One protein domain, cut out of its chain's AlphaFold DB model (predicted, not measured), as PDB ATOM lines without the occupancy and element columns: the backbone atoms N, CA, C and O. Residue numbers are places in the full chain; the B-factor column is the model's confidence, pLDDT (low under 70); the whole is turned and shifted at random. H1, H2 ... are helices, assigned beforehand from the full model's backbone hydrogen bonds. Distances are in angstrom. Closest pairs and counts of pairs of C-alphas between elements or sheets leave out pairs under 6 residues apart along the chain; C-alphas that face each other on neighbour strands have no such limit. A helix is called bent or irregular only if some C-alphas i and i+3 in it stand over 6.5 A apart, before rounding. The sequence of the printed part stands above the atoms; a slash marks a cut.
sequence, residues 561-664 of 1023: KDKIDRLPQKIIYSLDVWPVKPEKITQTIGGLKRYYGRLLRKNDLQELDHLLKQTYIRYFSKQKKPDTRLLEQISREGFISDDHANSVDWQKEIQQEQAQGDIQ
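This is residues 561 to 664 of the 1023 residues of the protein "CRISPR-associated endonuclease Cas1" of Bacteroidetes bacterium (UniProt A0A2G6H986). Picture two helices, H2 and H3, running opposite ways with a gap between them, H1 lying over one side of the pair and H4 on the other side. The short H5 is set crosswise at the far end of H3, and a long link without a named element joins H4 to it. The printed part has 104 residues, with five named helices in the order H1, H2, H3, H4, H5 and no named strand: the class is all helix. It is compact, with a radius of gyration of the C-alphas of 13.3 A, and its rounded outline spans 38 by 28 by 28 A.

Begin with H3, the longest helix, residues 602 to 620: find C-alpha 602 at (-11.766, 28.579, 33.856), and from there it runs 26.5 A to C-alpha 620 at (-25.390, 40.431, 53.209). H2, residues 582 to 596, measures 21.0 A from first to last C-alpha. H1, residues 561 to 575, begins at C-alpha 561 at (-12.790, 19.319, 49.541) and measures 22.5 A; it is only just irregular, with C-alphas 565 and 568 6.9 A apart. H4, residues 628 to 637, measures 14.2 A. H5, residues 650 to 659, measures 14.3 A and ends at C-alpha 659 at (-37.306, 35.138, 51.758).

Look first at Thr 615 in H3: its C-alpha is 5.7 A from that of Pro 568, the closest pair where H1 and H3 touch, at a steep tilt of 43 degrees, the same way. Residues 617 to 620 of H3 alone touch H5, closest at the C-alphas of Ile 617 and Ile 654, 5.5 A, at a steep tilt of 61 degrees. H2 and H3 are close but not clearly touching, the C-alphas of Tyr 596 and Leu 605 being 7.6 A apart. H3 and H4 are near each other, with 9 pairs of C-alphas within 10 A. Go on to H1 and H2, a helical hairpin: they touch at a shallow tilt of 20 degrees, opposite ways, with the C-alphas of Ser 574 and Ile 585 closest at 5.8 A; H1 touches H2 with residues 571 to 575 alone. H2 and H4 touch at a shallow tilt of 24 degrees, the same way, closest at the C-alphas of Thr 586 and Glu 637, 6.0 A. The helix packing is part aligned, part crossed. H1 stays apart from H4 and H5, and H2 from H5. In H2, H3, H4 and H5 every O i to N i+4 pair is within hydrogen-bond range; in H1 it is 9 of 11.

The two C-alphas farthest apart are those of Leu 599 and Lys 624, 38.8 A. The printed part has no cut. Look at residues 638 to 649 for the long link, from H4 to H5; the link from H2 to H3 is tight. The mean pLDDT of the printed part is 73.7, and it is under 70 at residues 573 to 584, residue 624, residues 642 to 648 and residues 659 to 664.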
ATOM      1  N   LYS A 561     -11.504  19.112  48.861       77.50
ATOM      2  CA  LYS A 561     -12.790  19.319  49.541       77.50
ATOM      3  C   LYS A 561     -12.652  20.072  50.871       77.50
ATOM      4  O   LYS A 561     -13.282  21.106  51.061       77.50
ATOM      5  N   ASP A 562     -11.684  19.694  51.704       72.00
ATOM      6  CA  ASP A 562     -11.369  20.387  52.963       72.00
ATOM      7  C   ASP A 562     -11.044  21.884  52.809       72.00
ATOM      8  O   ASP A 562     -11.269  22.683  53.723       72.00
ATOM      9  N   LYS A 563     -10.440  22.287  51.683       77.75
ATOM     10  CA  LYS A 563     -10.124  23.696  51.405       77.75
ATOM     11  C   LYS A 563     -11.360  24.450  50.939       77.75
ATOM     12  O   LYS A 563     -11.536  25.590  51.372       77.75
ATOM     13  N   ILE A 564     -12.186  23.813  50.108       77.69
ATOM     14  CA  ILE A 564     -13.480  24.337  49.660       77.69
ATOM     15  C   ILE A 564     -14.383  24.575  50.877       77.69
ATOM     16  O   ILE A 564     -14.834  25.700  51.088       77.69
ATOM     17  N   ASP A 565     -14.527  23.584  51.757       74.81
ATOM     18  CA  ASP A 565     -15.422  23.644  52.920       74.81
ATOM     19  C   ASP A 565     -15.023  24.736  53.934       74.81
ATOM     20  O   ASP A 565     -15.867  25.350  54.591       74.81
ATOM     21  N   ARG A 566     -13.722  25.042  54.048       72.69
ATOM     22  CA  ARG A 566     -13.200  26.091  54.950       72.69
ATOM     23  C   ARG A 566     -13.254  27.498  54.352       72.69
ATOM     24  O   ARG A 566     -13.117  28.481  55.092       72.69
ATOM     25  N   LEU A 567     -13.397  27.624  53.033       78.81
ATOM     26  CA  LEU A 567     -13.303  28.909  52.344       78.81
ATOM     27  C   LEU A 567     -14.397  29.901  52.787       78.81
ATOM     28  O   LEU A 567     -14.024  31.026  53.141       78.81
ATOM     29  N   PRO A 568     -15.688  29.520  52.891       80.31
ATOM     30  CA  PRO A 568     -16.744  30.434  53.324       80.31
ATOM     31  C   PRO A 568     -16.460  31.076  54.686       80.31
ATOM     32  O   PRO A 568     -16.568  32.292  54.845       80.31
ATOM     33  N   GLN A 569     -16.003  30.285  55.663       73.94
ATOM     34  CA  GLN A 569     -15.679  30.785  57.004       73.94
ATOM     35  C   GLN A 569     -14.520  31.789  56.983       73.94
ATOM     36  O   GLN A 569     -14.560  32.807  57.678       73.94
ATOM     37  N   LYS A 570     -13.494  31.541  56.162       75.44
ATOM     38  CA  LYS A 570     -12.340  32.438  56.009       75.44
ATOM     39  C   LYS A 570     -12.729  33.776  55.366       75.44
ATOM     40  O   LYS A 570     -12.204  34.824  55.761       75.44
ATOM     41  N   ILE A 571     -13.643  33.746  54.397       78.94
ATOM     42  CA  ILE A 571     -14.173  34.942  53.730       78.94
ATOM     43  C   ILE A 571     -15.051  35.748  54.688       78.94
ATOM     44  O   ILE A 571     -14.794  36.937  54.877       78.94
ATOM     45  N   ILE A 572     -15.987  35.098  55.387       74.25
ATOM     46  CA  ILE A 572     -16.828  35.738  56.412       74.25
ATOM     47  C   ILE A 572     -15.964  36.367  57.508       74.25
ATOM     48  O   ILE A 572     -16.166  37.523  57.861       74.25
ATOM     49  N   TYR A 573     -14.936  35.666  57.996       69.06
ATOM     50  CA  TYR A 573     -14.003  36.231  58.976       69.06
ATOM     51  C   TYR A 573     -13.301  37.495  58.461       69.06
ATOM     52  O   TYR A 573     -13.035  38.418  59.229       69.06
ATOM     53  N   SER A 574     -12.987  37.550  57.166       68.25
ATOM     54  CA  SER A 574     -12.346  38.715  56.550       68.25
ATOM     55  C   SER A 574     -13.311  39.899  56.415       68.25
ATOM     56  O   SER A 574     -12.873  41.036  56.587       68.25
ATOM     57  N   LEU A 575     -14.600  39.624  56.188       68.94
ATOM     58  CA  LEU A 575     -15.697  40.599  56.152       68.94
ATOM     59  C   LEU A 575     -16.067  41.132  57.551       68.94
ATOM     60  O   LEU A 575     -16.321  42.320  57.701       68.94
ATOM     61  N   ASP A 576     -16.025  40.294  58.592       64.56
ATOM     62  CA  ASP A 576     -16.467  40.632  59.960       64.56
ATOM     63  C   ASP A 576     -15.414  41.332  60.844       64.56
ATOM     64  O   ASP A 576     -15.666  41.657  62.015       64.56
ATOM     65  N   VAL A 577     -14.204  41.582  60.338       56.28
ATOM     66  CA  VAL A 577     -13.173  42.303  61.102       56.28
ATOM     67  C   VAL A 577     -13.534  43.784  61.161       56.28
ATOM     68  O   VAL A 577     -13.378  44.475  60.171       56.28
ATOM     69  N   TRP A 578     -13.968  44.292  62.321       37.81
ATOM     70  CA  TRP A 578     -14.296  45.717  62.497       37.81
ATOM     71  C   TRP A 578     -13.076  46.601  62.850       37.81
ATOM     72  O   TRP A 578     -12.360  46.262  63.806       37.81
ATOM     73  N   PRO A 579     -12.897  47.781  62.212       44.53
ATOM     74  CA  PRO A 579     -13.681  48.279  61.074       44.53
ATOM     75  C   PRO A 579     -13.438  47.412  59.839       44.53
ATOM     76  O   PRO A 579     -12.294  46.999  59.639       44.53
ATOM     77  N   VAL A 580     -14.498  47.140  59.061       55.06
ATOM     78  CA  VAL A 580     -14.396  46.357  57.817       55.06
ATOM     79  C   VAL A 580     -13.350  47.042  56.956       55.06
ATOM     80  O   VAL A 580     -13.516  48.200  56.584       55.06
ATOM     81  N   LYS A 581     -12.224  46.360  56.747       58.12
ATOM     82  CA  LYS A 581     -11.130  46.822  55.895       58.12
ATOM     83  C   LYS A 581     -11.277  46.099  54.567       58.12
ATOM     84  O   LYS A 581     -10.904  44.920  54.512       58.12
ATOM     85  N   PRO A 582     -11.833  46.742  53.529       59.16
ATOM     86  CA  PRO A 582     -12.036  46.089  52.242       59.16
ATOM     87  C   PRO A 582     -10.731  45.523  51.670       59.16
ATOM     88  O   PRO A 582     -10.720  44.448  51.074       59.16
ATOM     89  N   GLU A 583      -9.599  46.156  51.999       65.12
ATOM     90  CA  GLU A 583      -8.262  45.732  51.587       65.12
ATOM     91  C   GLU A 583      -7.913  44.314  52.063       65.12
ATOM     92  O   GLU A 583      -7.123  43.622  51.423       65.12
ATOM     93  N   LYS A 584      -8.498  43.842  53.173       68.00
ATOM     94  CA  LYS A 584      -8.249  42.493  53.702       68.00
ATOM     95  C   LYS A 584      -8.937  41.413  52.863       68.00
ATOM     96  O   LYS A 584      -8.396  40.311  52.722       68.00
ATOM     97  N   ILE A 585     -10.098  41.726  52.289       73.00
ATOM     98  CA  ILE A 585     -10.804  40.847  51.348       73.00
ATOM     99  C   ILE A 585     -10.048  40.835  50.030       73.00
ATOM    100  O   ILE A 585      -9.667  39.753  49.591       73.00
ATOM    101  N   THR A 586      -9.703  42.006  49.487       73.50
ATOM    102  CA  THR A 586      -8.864  42.123  48.285       73.50
ATOM    103  C   THR A 586      -7.541  41.368  48.455       73.50
ATOM    104  O   THR A 586      -7.098  40.663  47.554       73.50
ATOM    105  N   GLN A 587      -6.919  41.417  49.638       75.69
ATOM    106  CA  GLN A 587      -5.701  40.656  49.931       75.69
ATOM    107  C   GLN A 587      -5.943  39.139  49.980       75.69
ATOM    108  O   GLN A 587      -5.100  38.371  49.507       75.69
ATOM    109  N   THR A 588      -7.070  38.702  50.551       78.38
ATOM    110  CA  THR A 588      -7.434  37.281  50.669       78.38
ATOM    111  C   THR A 588      -7.792  36.691  49.308       78.38
ATOM    112  O   THR A 588      -7.193  35.688  48.915       78.38
ATOM    113  N   ILE A 589      -8.689  37.344  48.565       81.88
ATOM    114  CA  ILE A 589      -9.084  36.972  47.202       81.88
ATOM    115  C   ILE A 589      -7.897  37.087  46.255       81.88
ATOM    116  O   ILE A 589      -7.586  36.129  45.559       81.88
ATOM    117  N   GLY A 590      -7.130  38.175  46.311       80.12
ATOM    118  CA  GLY A 590      -5.895  38.312  45.539       80.12
ATOM    119  C   GLY A 590      -4.874  37.213  45.856       80.12
ATOM    120  O   GLY A 590      -4.133  36.777  44.979       80.12
ATOM    121  N   GLY A 591      -4.838  36.712  47.095       78.62
ATOM    122  CA  GLY A 591      -4.067  35.526  47.472       78.62
ATOM    123  C   GLY A 591      -4.553  34.255  46.773       78.62
ATOM    124  O   GLY A 591      -3.737  33.538  46.196       78.62
ATOM    125  N   LEU A 592      -5.863  34.004  46.787       83.00
ATOM    126  CA  LEU A 592      -6.481  32.858  46.117       83.00
ATOM    127  C   LEU A 592      -6.315  32.940  44.595       83.00
ATOM    128  O   LEU A 592      -5.881  31.965  43.996       83.00
ATOM    129  N   LYS A 593      -6.541  34.112  43.986       83.88
ATOM    130  CA  LYS A 593      -6.345  34.363  42.549       83.88
ATOM    131  C   LYS A 593      -4.902  34.117  42.125       83.88
ATOM    132  O   LYS A 593      -4.660  33.455  41.123       83.88
ATOM    133  N   ARG A 594      -3.922  34.566  42.921       80.81
ATOM    134  CA  ARG A 594      -2.500  34.280  42.660       80.81
ATOM    135  C   ARG A 594      -2.154  32.794  42.750       80.81
ATOM    136  O   ARG A 594      -1.248  32.365  42.042       80.81
ATOM    137  N   TYR A 595      -2.814  32.051  43.639       82.31
ATOM    138  CA  TYR A 595      -2.536  30.634  43.864       82.31
ATOM    139  C   TYR A 595      -3.285  29.738  42.871       82.31
ATOM    140  O   TYR A 595      -2.659  29.088  42.041       82.31
ATOM    141  N   TYR A 596      -4.616  29.752  42.919       85.81
ATOM    142  CA  TYR A 596      -5.496  28.890  42.132       85.81
ATOM    143  C   TYR A 596      -5.666  29.367  40.688       85.81
ATOM    144  O   TYR A 596      -5.710  28.540  39.784       85.81
ATOM    145  N   GLY A 597      -5.674  30.682  40.444       83.12
ATOM    146  CA  GLY A 597      -5.924  31.246  39.111       83.12
ATOM    147  C   GLY A 597      -4.886  30.873  38.048       83.12
ATOM    148  O   GLY A 597      -5.167  30.963  36.861       83.12
ATOM    149  N   ARG A 598      -3.686  30.442  38.456       83.12
ATOM    150  CA  ARG A 598      -2.640  29.959  37.538       83.12
ATOM    151  C   ARG A 598      -2.670  28.446  37.317       83.12
ATOM    152  O   ARG A 598      -1.995  27.966  36.416       83.12
ATOM    153  N   LEU A 599      -3.361  27.707  38.184       84.19
ATOM    154  CA  LEU A 599      -3.329  26.242  38.235       84.19
ATOM    155  C   LEU A 599      -4.589  25.614  37.647       84.19
ATOM    156  O   LEU A 599      -4.505  24.590  36.974       84.19
ATOM    157  N   LEU A 600      -5.743  26.206  37.935       85.25
ATOM    158  CA  LEU A 600      -7.043  25.627  37.626       85.25
ATOM    159  C   LEU A 600      -7.591  26.133  36.290       85.25
ATOM    160  O   LEU A 600      -7.179  27.184  35.789       85.25
ATOM    161  N   ARG A 601      -8.535  25.386  35.709       82.38
ATOM    162  CA  ARG A 601      -9.217  25.797  34.477       82.38
ATOM    163  C   ARG A 601     -10.258  26.869  34.789       82.38
ATOM    164  O   ARG A 601     -10.663  27.063  35.931       82.38
ATOM    165  N   LYS A 602     -10.736  27.539  33.739       80.38
ATOM    166  CA  LYS A 602     -11.766  28.579  33.856       80.38
ATOM    167  C   LYS A 602     -13.015  28.076  34.596       80.38
ATOM    168  O   LYS A 602     -13.492  28.773  35.481       80.38
ATOM    169  N   ASN A 603     -13.468  26.857  34.298       79.88
ATOM    170  CA  ASN A 603     -14.657  26.260  34.917       79.88
ATOM    171  C   ASN A 603     -14.484  26.046  36.433       79.88
ATOM    172  O   ASN A 603     -15.360  26.419  37.202       79.88
ATOM    173  N   ASP A 604     -13.333  25.541  36.882       80.38
ATOM    174  CA  ASP A 604     -13.066  25.315  38.313       80.38
ATOM    175  C   ASP A 604     -12.998  26.647  39.091       80.38
ATOM    176  O   ASP A 604     -13.411  26.754  40.246       80.38
ATOM    177  N   LEU A 605     -12.474  27.698  38.447       82.62
ATOM    178  CA  LEU A 605     -12.466  29.051  39.008       82.62
ATOM    179  C   LEU A 605     -13.880  29.644  39.076       82.62
ATOM    180  O   LEU A 605     -14.188  30.338  40.042       82.62
ATOM    181  N   GLN A 606     -14.736  29.348  38.094       82.31
ATOM    182  CA  GLN A 606     -16.148  29.745  38.092       82.31
ATOM    183  C   GLN A 606     -16.941  29.033  39.197       82.31
ATOM    184  O   GLN A 606     -17.734  29.678  39.878       82.31
ATOM    185  N   GLU A 607     -16.693  27.744  39.455       80.06
ATOM    186  CA  GLU A 607     -17.296  27.039  40.599       80.06
ATOM    187  C   GLU A 607     -16.895  27.669  41.938       80.06
ATOM    188  O   GLU A 607     -17.725  27.843  42.837       80.06
ATOM    189  N   LEU A 608     -15.630  28.075  42.070       81.50
ATOM    190  CA  LEU A 608     -15.172  28.763  43.270       81.50
ATOM    191  C   LEU A 608     -15.786  30.162  43.406       81.50
ATOM    192  O   LEU A 608     -16.166  30.558  44.509       81.50
ATOM    193  N   ASP A 609     -15.936  30.895  42.306       85.06
ATOM    194  CA  ASP A 609     -16.645  32.173  42.296       85.06
ATOM    195  C   ASP A 609     -18.124  32.019  42.632       85.06
ATOM    196  O   ASP A 609     -18.672  32.849  43.355       85.06
ATOM    197  N   HIS A 610     -18.761  30.934  42.198       83.25
ATOM    198  CA  HIS A 610     -20.123  30.608  42.596       83.25
ATOM    199  C   HIS A 610     -20.222  30.377  44.114       83.25
ATOM    200  O   HIS A 610     -21.111  30.929  44.769       83.25
ATOM    201  N   LEU A 611     -19.266  29.661  44.716       83.31
ATOM    202  CA  LEU A 611     -19.192  29.495  46.173       83.31
ATOM    203  C   LEU A 611     -18.959  30.827  46.907       83.31
ATOM    204  O   LEU A 611     -19.578  31.088  47.947       83.31
ATOM    205  N   LEU A 612     -18.080  31.687  46.381       84.31
ATOM    206  CA  LEU A 612     -17.850  33.033  46.912       84.31
ATOM    207  C   LEU A 612     -19.128  33.876  46.827       84.31
ATOM    208  O   LEU A 612     -19.532  34.452  47.837       84.31
ATOM    209  N   LYS A 613     -19.814  33.870  45.676       85.00
ATOM    210  CA  LYS A 613     -21.101  34.545  45.445       85.00
ATOM    211  C   LYS A 613     -22.126  34.118  46.492       85.00
ATOM    212  O   LYS A 613     -22.672  34.975  47.184       85.00
ATOM    213  N   GLN A 614     -22.333  32.812  46.674       82.12
ATOM    214  CA  GLN A 614     -23.247  32.280  47.692       82.12
ATOM    215  C   GLN A 614     -22.849  32.711  49.109       82.12
ATOM    216  O   GLN A 614     -23.703  33.072  49.920       82.12
ATOM    217  N   THR A 615     -21.551  32.720  49.417       83.31
ATOM    218  CA  THR A 615     -21.039  33.175  50.720       83.31
ATOM    219  C   THR A 615     -21.342  34.658  50.955       83.31
ATOM    220  O   THR A 615     -21.775  35.026  52.049       83.31
ATOM    221  N   TYR A 616     -21.147  35.508  49.943       85.50
ATOM    222  CA  TYR A 616     -21.458  36.934  50.011       85.50
ATOM    223  C   TYR A 616     -22.962  37.179  50.153       85.50
ATOM    224  O   TYR A 616     -23.359  37.905  51.062       85.50
ATOM    225  N   ILE A 617     -23.799  36.526  49.340       83.38
ATOM    226  CA  ILE A 617     -25.266  36.632  49.432       83.38
ATOM    227  C   ILE A 617     -25.733  36.279  50.848       83.38
ATOM    228  O   ILE A 617     -26.402  37.088  51.489       83.38
ATOM    229  N   ARG A 618     -25.281  35.141  51.397       80.62
ATOM    230  CA  ARG A 618     -25.591  34.710  52.774       80.62
ATOM    231  C   ARG A 618     -25.091  35.663  53.856       80.62
ATOM    232  O   ARG A 618     -25.644  35.698  54.957       80.62
ATOM    233  N   TYR A 619     -24.002  36.384  53.599       80.50
ATOM    234  CA  TYR A 619     -23.467  37.379  54.524       80.50
ATOM    235  C   TYR A 619     -24.326  38.649  54.536       80.50
ATOM    236  O   TYR A 619     -24.716  39.127  55.604       80.50
ATOM    237  N   PHE A 620     -24.643  39.182  53.355       81.88
ATOM    238  CA  PHE A 620     -25.390  40.431  53.209       81.88
ATOM    239  C   PHE A 620     -26.894  40.276  53.446       81.88
ATOM    240  O   PHE A 620     -27.503  41.213  53.960       81.88
ATOM    241  N   SER A 621     -27.486  39.105  53.184       78.94
ATOM    242  CA  SER A 621     -28.898  38.816  53.492       78.94
ATOM    243  C   SER A 621     -29.228  38.969  54.975       78.94
ATOM    244  O   SER A 621     -30.346  39.327  55.335       78.94
ATOM    245  N   LYS A 622     -28.231  38.825  55.854       74.25
ATOM    246  CA  LYS A 622     -28.374  39.024  57.305       74.25
ATOM    247  C   LYS A 622     -28.366  40.496  57.735       74.25
ATOM    248  O   LYS A 622     -28.607  40.788  58.908       74.25
ATOM    249  N   GLN A 623     -28.070  41.433  56.835       73.88
ATOM    250  CA  GLN A 623     -28.033  42.864  57.135       73.88
ATOM    251  C   GLN A 623     -29.389  43.514  56.833       73.88
ATOM    252  O   GLN A 623     -29.949  43.331  55.758       73.88
ATOM    253  N   LYS A 624     -29.896  44.349  57.756       68.44
ATOM    254  CA  LYS A 624     -31.140  45.124  57.534       68.44
ATOM    255  C   LYS A 624     -31.058  46.049  56.313       68.44
ATOM    256  O   LYS A 624     -32.070  46.316  55.679       68.44
ATOM    257  N   LYS A 625     -29.865  46.578  56.033       74.44
ATOM    258  CA  LYS A 625     -29.520  47.330  54.824       74.44
ATOM    259  C   LYS A 625     -28.118  46.884  54.398       74.44
ATOM    260  O   LYS A 625     -27.191  47.149  55.167       74.44
ATOM    261  N   PRO A 626     -27.963  46.193  53.258       75.06
ATOM    262  CA  PRO A 626     -26.656  45.778  52.756       75.06
ATOM    263  C   PRO A 626     -25.745  46.984  52.492       75.06
ATOM    264  O   PRO A 626     -26.200  47.997  51.960       75.06
ATOM    265  N   ASP A 627     -24.465  46.879  52.851       76.25
ATOM    266  CA  ASP A 627     -23.456  47.899  52.535       76.25
ATOM    267  C   ASP A 627     -23.171  47.931  51.021       76.25
ATOM    268  O   ASP A 627     -22.427  47.105  50.487       76.25
ATOM    269  N   THR A 628     -23.772  48.898  50.327       76.44
ATOM    270  CA  THR A 628     -23.664  49.058  48.871       76.44
ATOM    271  C   THR A 628     -22.241  49.344  48.405       76.44
ATOM    272  O   THR A 628     -21.834  48.838  47.363       76.44
ATOM    273  N   ARG A 629     -21.442  50.079  49.186       74.75
ATOM    274  CA  ARG A 629     -20.056  50.408  48.820       74.75
ATOM    275  C   ARG A 629     -19.159  49.174  48.877       74.75
ATOM    276  O   ARG A 629     -18.289  48.993  48.027       74.75
ATOM    277  N   LEU A 630     -19.367  48.320  49.878       75.88
ATOM    278  CA  LEU A 630     -18.646  47.056  49.990       75.88
ATOM    279  C   LEU A 630     -19.074  46.067  48.897       75.88
ATOM    280  O   LEU A 630     -18.217  45.382  48.344       75.88
ATOM    281  N   LEU A 631     -20.364  46.023  48.550       79.12
ATOM    282  CA  LEU A 631     -20.877  45.227  47.429       79.12
ATOM    283  C   LEU A 631     -20.290  45.672  46.085       79.12
ATOM    284  O   LEU A 631     -19.869  44.824  45.302       79.12
ATOM    285  N   GLU A 632     -20.187  46.979  45.829       77.12
ATOM    286  CA  GLU A 632     -19.512  47.509  44.636       77.12
ATOM    287  C   GLU A 632     -18.044  47.072  44.577       77.12
ATOM    288  O   GLU A 632     -17.547  46.674  43.523       77.12
ATOM    289  N   GLN A 633     -17.340  47.097  45.710       76.81
ATOM    290  CA  GLN A 633     -15.948  46.662  45.760       76.81
ATOM    291  C   GLN A 633     -15.795  45.145  45.593       76.81
ATOM    292  O   GLN A 633     -14.893  44.705  44.886       76.81
ATOM    293  N   ILE A 634     -16.675  44.339  46.191       80.19
ATOM    294  CA  ILE A 634     -16.711  42.882  45.988       80.19
ATOM    295  C   ILE A 634     -17.036  42.552  44.531       80.19
ATOM    296  O   ILE A 634     -16.424  41.653  43.965       80.19
ATOM    297  N   SER A 635     -17.929  43.309  43.900       78.94
ATOM    298  CA  SER A 635     -18.219  43.152  42.472       78.94
ATOM    299  C   SER A 635     -16.963  43.386  41.636       78.94
ATOM    300  O   SER A 635     -16.717  42.649  40.698       78.94
ATOM    301  N   ARG A 636     -16.109  44.347  42.009       75.69
ATOM    302  CA  ARG A 636     -14.862  44.640  41.279       75.69
ATOM    303  C   ARG A 636     -13.700  43.691  41.592       75.69
ATOM    304  O   ARG A 636     -12.924  43.378  40.699       75.69
ATOM    305  N   GLU A 637     -13.527  43.289  42.852       75.44
ATOM    306  CA  GLU A 637     -12.286  42.662  43.353       75.44
ATOM    307  C   GLU A 637     -12.513  41.381  44.179       75.44
ATOM    308  O   GLU A 637     -11.560  40.779  44.679       75.44
ATOM    309  N   GLY A 638     -13.770  40.981  44.379       76.00
ATOM    310  CA  GLY A 638     -14.183  39.886  45.261       76.00
ATOM    311  C   GLY A 638     -14.257  38.513  44.597       76.00
ATOM    312  O   GLY A 638     -14.541  37.534  45.281       76.00
ATOM    313  N   PHE A 639     -13.972  38.429  43.299       83.12
ATOM    314  CA  PHE A 639     -13.997  37.190  42.523       83.12
ATOM    315  C   PHE A 639     -12.630  36.880  41.916       83.12
ATOM    316  O   PHE A 639     -11.752  37.740  41.792       83.12
ATOM    317  N   ILE A 640     -12.427  35.610  41.598       80.38
ATOM    318  CA  ILE A 640     -11.179  35.085  41.062       80.38
ATOM    319  C   ILE A 640     -11.197  35.096  39.537       80.38
ATOM    320  O   ILE A 640     -10.203  35.523  38.939       80.38
ATOM    321  N   SER A 641     -12.294  34.650  38.922       72.94
ATOM    322  CA  SER A 641     -12.541  34.819  37.494       72.94
ATOM    323  C   SER A 641     -13.103  36.220  37.237       72.94
ATOM    324  O   SER A 641     -13.937  36.730  37.982       72.94
ATOM    325  N   ASP A 642     -12.634  36.866  36.171       63.81
ATOM    326  CA  ASP A 642     -13.098  38.208  35.798       63.81
ATOM    327  C   ASP A 642     -14.510  38.182  35.150       63.81
ATOM    328  O   ASP A 642     -15.060  39.229  34.817       63.81
ATOM    329  N   ASP A 643     -15.120  36.995  35.006       62.62
ATOM    330  CA  ASP A 643     -16.418  36.775  34.348       62.62
ATOM    331  C   ASP A 643     -17.630  37.104  35.249       62.62
ATOM    332  O   ASP A 643     -18.651  37.584  34.757       62.62
ATOM    333  N   HIS A 644     -17.551  36.847  36.562       57.59
ATOM    334  CA  HIS A 644     -18.705  36.937  37.479       57.59
ATOM    335  C   HIS A 644     -18.891  38.300  38.158       57.59
ATOM    336  O   HIS A 644     -19.971  38.591  38.675       57.59
ATOM    337  N   ALA A 645     -17.870  39.154  38.106       55.06
ATOM    338  CA  ALA A 645     -17.848  40.500  38.676       55.06
ATOM    339  C   ALA A 645     -19.045  41.381  38.257       55.06
ATOM    340  O   ALA A 645     -19.547  42.175  39.053       55.06
ATOM    341  N   ASN A 646     -19.521  41.215  37.018       53.50
ATOM    342  CA  ASN A 646     -20.468  42.135  36.381       53.50
ATOM    343  C   ASN A 646     -21.867  41.545  36.129       53.50
ATOM    344  O   ASN A 646     -22.730  42.253  35.617       53.50
ATOM    345  N   SER A 647     -22.114  40.270  36.458       61.72
ATOM    346  CA  SER A 647     -23.349  39.562  36.071       61.72
ATOM    347  C   SER A 647     -24.336  39.317  37.221       61.72
ATOM    348  O   SER A 647     -25.354  38.656  37.014       61.72
ATOM    349  N   VAL A 648     -24.028  39.760  38.444       68.62
ATOM    350  CA  VAL A 648     -24.831  39.469  39.643       68.62
ATOM    351  C   VAL A 648     -25.721  40.658  39.998       68.62
ATOM    352  O   VAL A 648     -25.232  41.714  40.392       68.62
ATOM    353  N   ASP A 649     -27.038  40.460  39.929       79.50
ATOM    354  CA  ASP A 649     -28.015  41.389  40.504       79.50
ATOM    355  C   ASP A 649     -28.107  41.163  42.020       79.50
ATOM    356  O   ASP A 649     -28.932  40.398  42.530       79.50
ATOM    357  N   TRP A 650     -27.200  41.815  42.748       81.00
ATOM    358  CA  TRP A 650     -27.078  41.678  44.198       81.00
ATOM    359  C   TRP A 650     -28.369  42.005  44.946       81.00
ATOM    360  O   TRP A 650     -28.649  41.370  45.958       81.00
ATOM    361  N   GLN A 651     -29.155  42.979  44.479       78.00
ATOM    362  CA  GLN A 651     -30.386  43.367  45.168       78.00
ATOM    363  C   GLN A 651     -31.425  42.252  45.092       78.00
ATOM    364  O   GLN A 651     -31.987  41.874  46.122       78.00
ATOM    365  N   LYS A 652     -31.632  41.693  43.898       80.62
ATOM    366  CA  LYS A 652     -32.592  40.613  43.669       80.62
ATOM    367  C   LYS A 652     -32.205  39.329  44.404       80.62
ATOM    368  O   LYS A 652     -33.038  38.736  45.080       80.62
ATOM    369  N   GLU A 653     -30.940  38.927  44.316       81.75
ATOM    370  CA  GLU A 653     -30.440  37.679  44.910       81.75
ATOM    371  C   GLU A 653     -30.438  37.727  46.449       81.75
ATOM    372  O   GLU A 653     -30.838  36.769  47.108       81.75
ATOM    373  N   ILE A 654     -30.069  38.868  47.045       80.94
ATOM    374  CA  ILE A 654     -30.123  39.055  48.503       80.94
ATOM    375  C   ILE A 654     -31.574  39.024  49.007       80.94
ATOM    376  O   ILE A 654     -31.833  38.424  50.049       80.94
ATOM    377  N   GLN A 655     -32.517  39.639  48.284       75.38
ATOM    378  CA  GLN A 655     -33.941  39.624  48.644       75.38
ATOM    379  C   GLN A 655     -34.553  38.220  48.549       75.38
ATOM    380  O   GLN A 655     -35.342  37.839  49.412       75.38
ATOM    381  N   GLN A 656     -34.169  37.438  47.536       76.69
ATOM    382  CA  GLN A 656     -34.599  36.046  47.391       76.69
ATOM    383  C   GLN A 656     -34.081  35.164  48.538       76.69
ATOM    384  O   GLN A 656     -34.863  34.425  49.133       76.69
ATOM    385  N   GLU A 657     -32.806  35.302  48.921       76.50
ATOM    386  CA  GLU A 657     -32.229  34.570  50.061       76.50
ATOM    387  C   GLU A 657     -32.862  35.001  51.401       76.50
ATOM    388  O   GLU A 657     -33.064  34.179  52.292       76.50
ATOM    389  N   GLN A 658     -33.224  36.283  51.558       70.50
ATOM    390  CA  GLN A 658     -33.954  36.780  52.735       70.50
ATOM    391  C   GLN A 658     -35.354  36.163  52.879       70.50
ATOM    392  O   GLN A 658     -35.853  36.064  54.000       70.50
ATOM    393  N   ALA A 659     -35.975  35.743  51.773       64.62
ATOM    394  CA  ALA A 659     -37.306  35.138  51.758       64.62
ATOM    395  C   ALA A 659     -37.307  33.626  52.071       64.62
ATOM    396  O   ALA A 659     -38.326  33.108  52.517       64.62
ATOM    397  N   GLN A 660     -36.186  32.917  51.884       57.81
ATOM    398  CA  GLN A 660     -36.066  31.455  52.058       57.81
ATOM    399  C   GLN A 660     -35.651  31.014  53.479       57.81
ATOM    400  O   GLN A 660     -35.081  29.941  53.656       57.81
ATOM    401  N   GLY A 661     -35.893  31.844  54.497       48.69
ATOM    402  CA  GLY A 661     -35.293  31.721  55.829       48.69
ATOM    403  C   GLY A 661     -35.295  30.318  56.457       48.69
ATOM    404  O   GLY A 661     -36.349  29.762  56.710       48.69
ATOM    405  N   ASP A 662     -34.102  29.790  56.747       42.97
ATOM    406  CA  ASP A 662     -33.670  29.314  58.074       42.97
ATOM    407  C   ASP A 662     -32.283  28.658  57.972       42.97
ATOM    408  O   ASP A 662     -32.142  27.523  57.524       42.97
ATOM    409  N   ILE A 663     -31.228  29.351  58.419       37.38
ATOM    410  CA  ILE A 663     -29.930  28.712  58.698       37.38
ATOM    411  C   ILE A 663     -29.338  29.310  59.976       37.38
ATOM    412  O   ILE A 663     -28.778  30.416  59.984       37.38
ATOM    413  N   GLN A 664     -29.404  28.536  61.063       37.50
ATOM    414  CA  GLN A 664     -28.589  28.763  62.253       37.50
ATOM    415  C   GLN A 664     -27.115  28.505  61.915       37.50
ATOM    416  O   GLN A 664     -26.699  27.377  61.674       37.50
TER     417      GLN A 664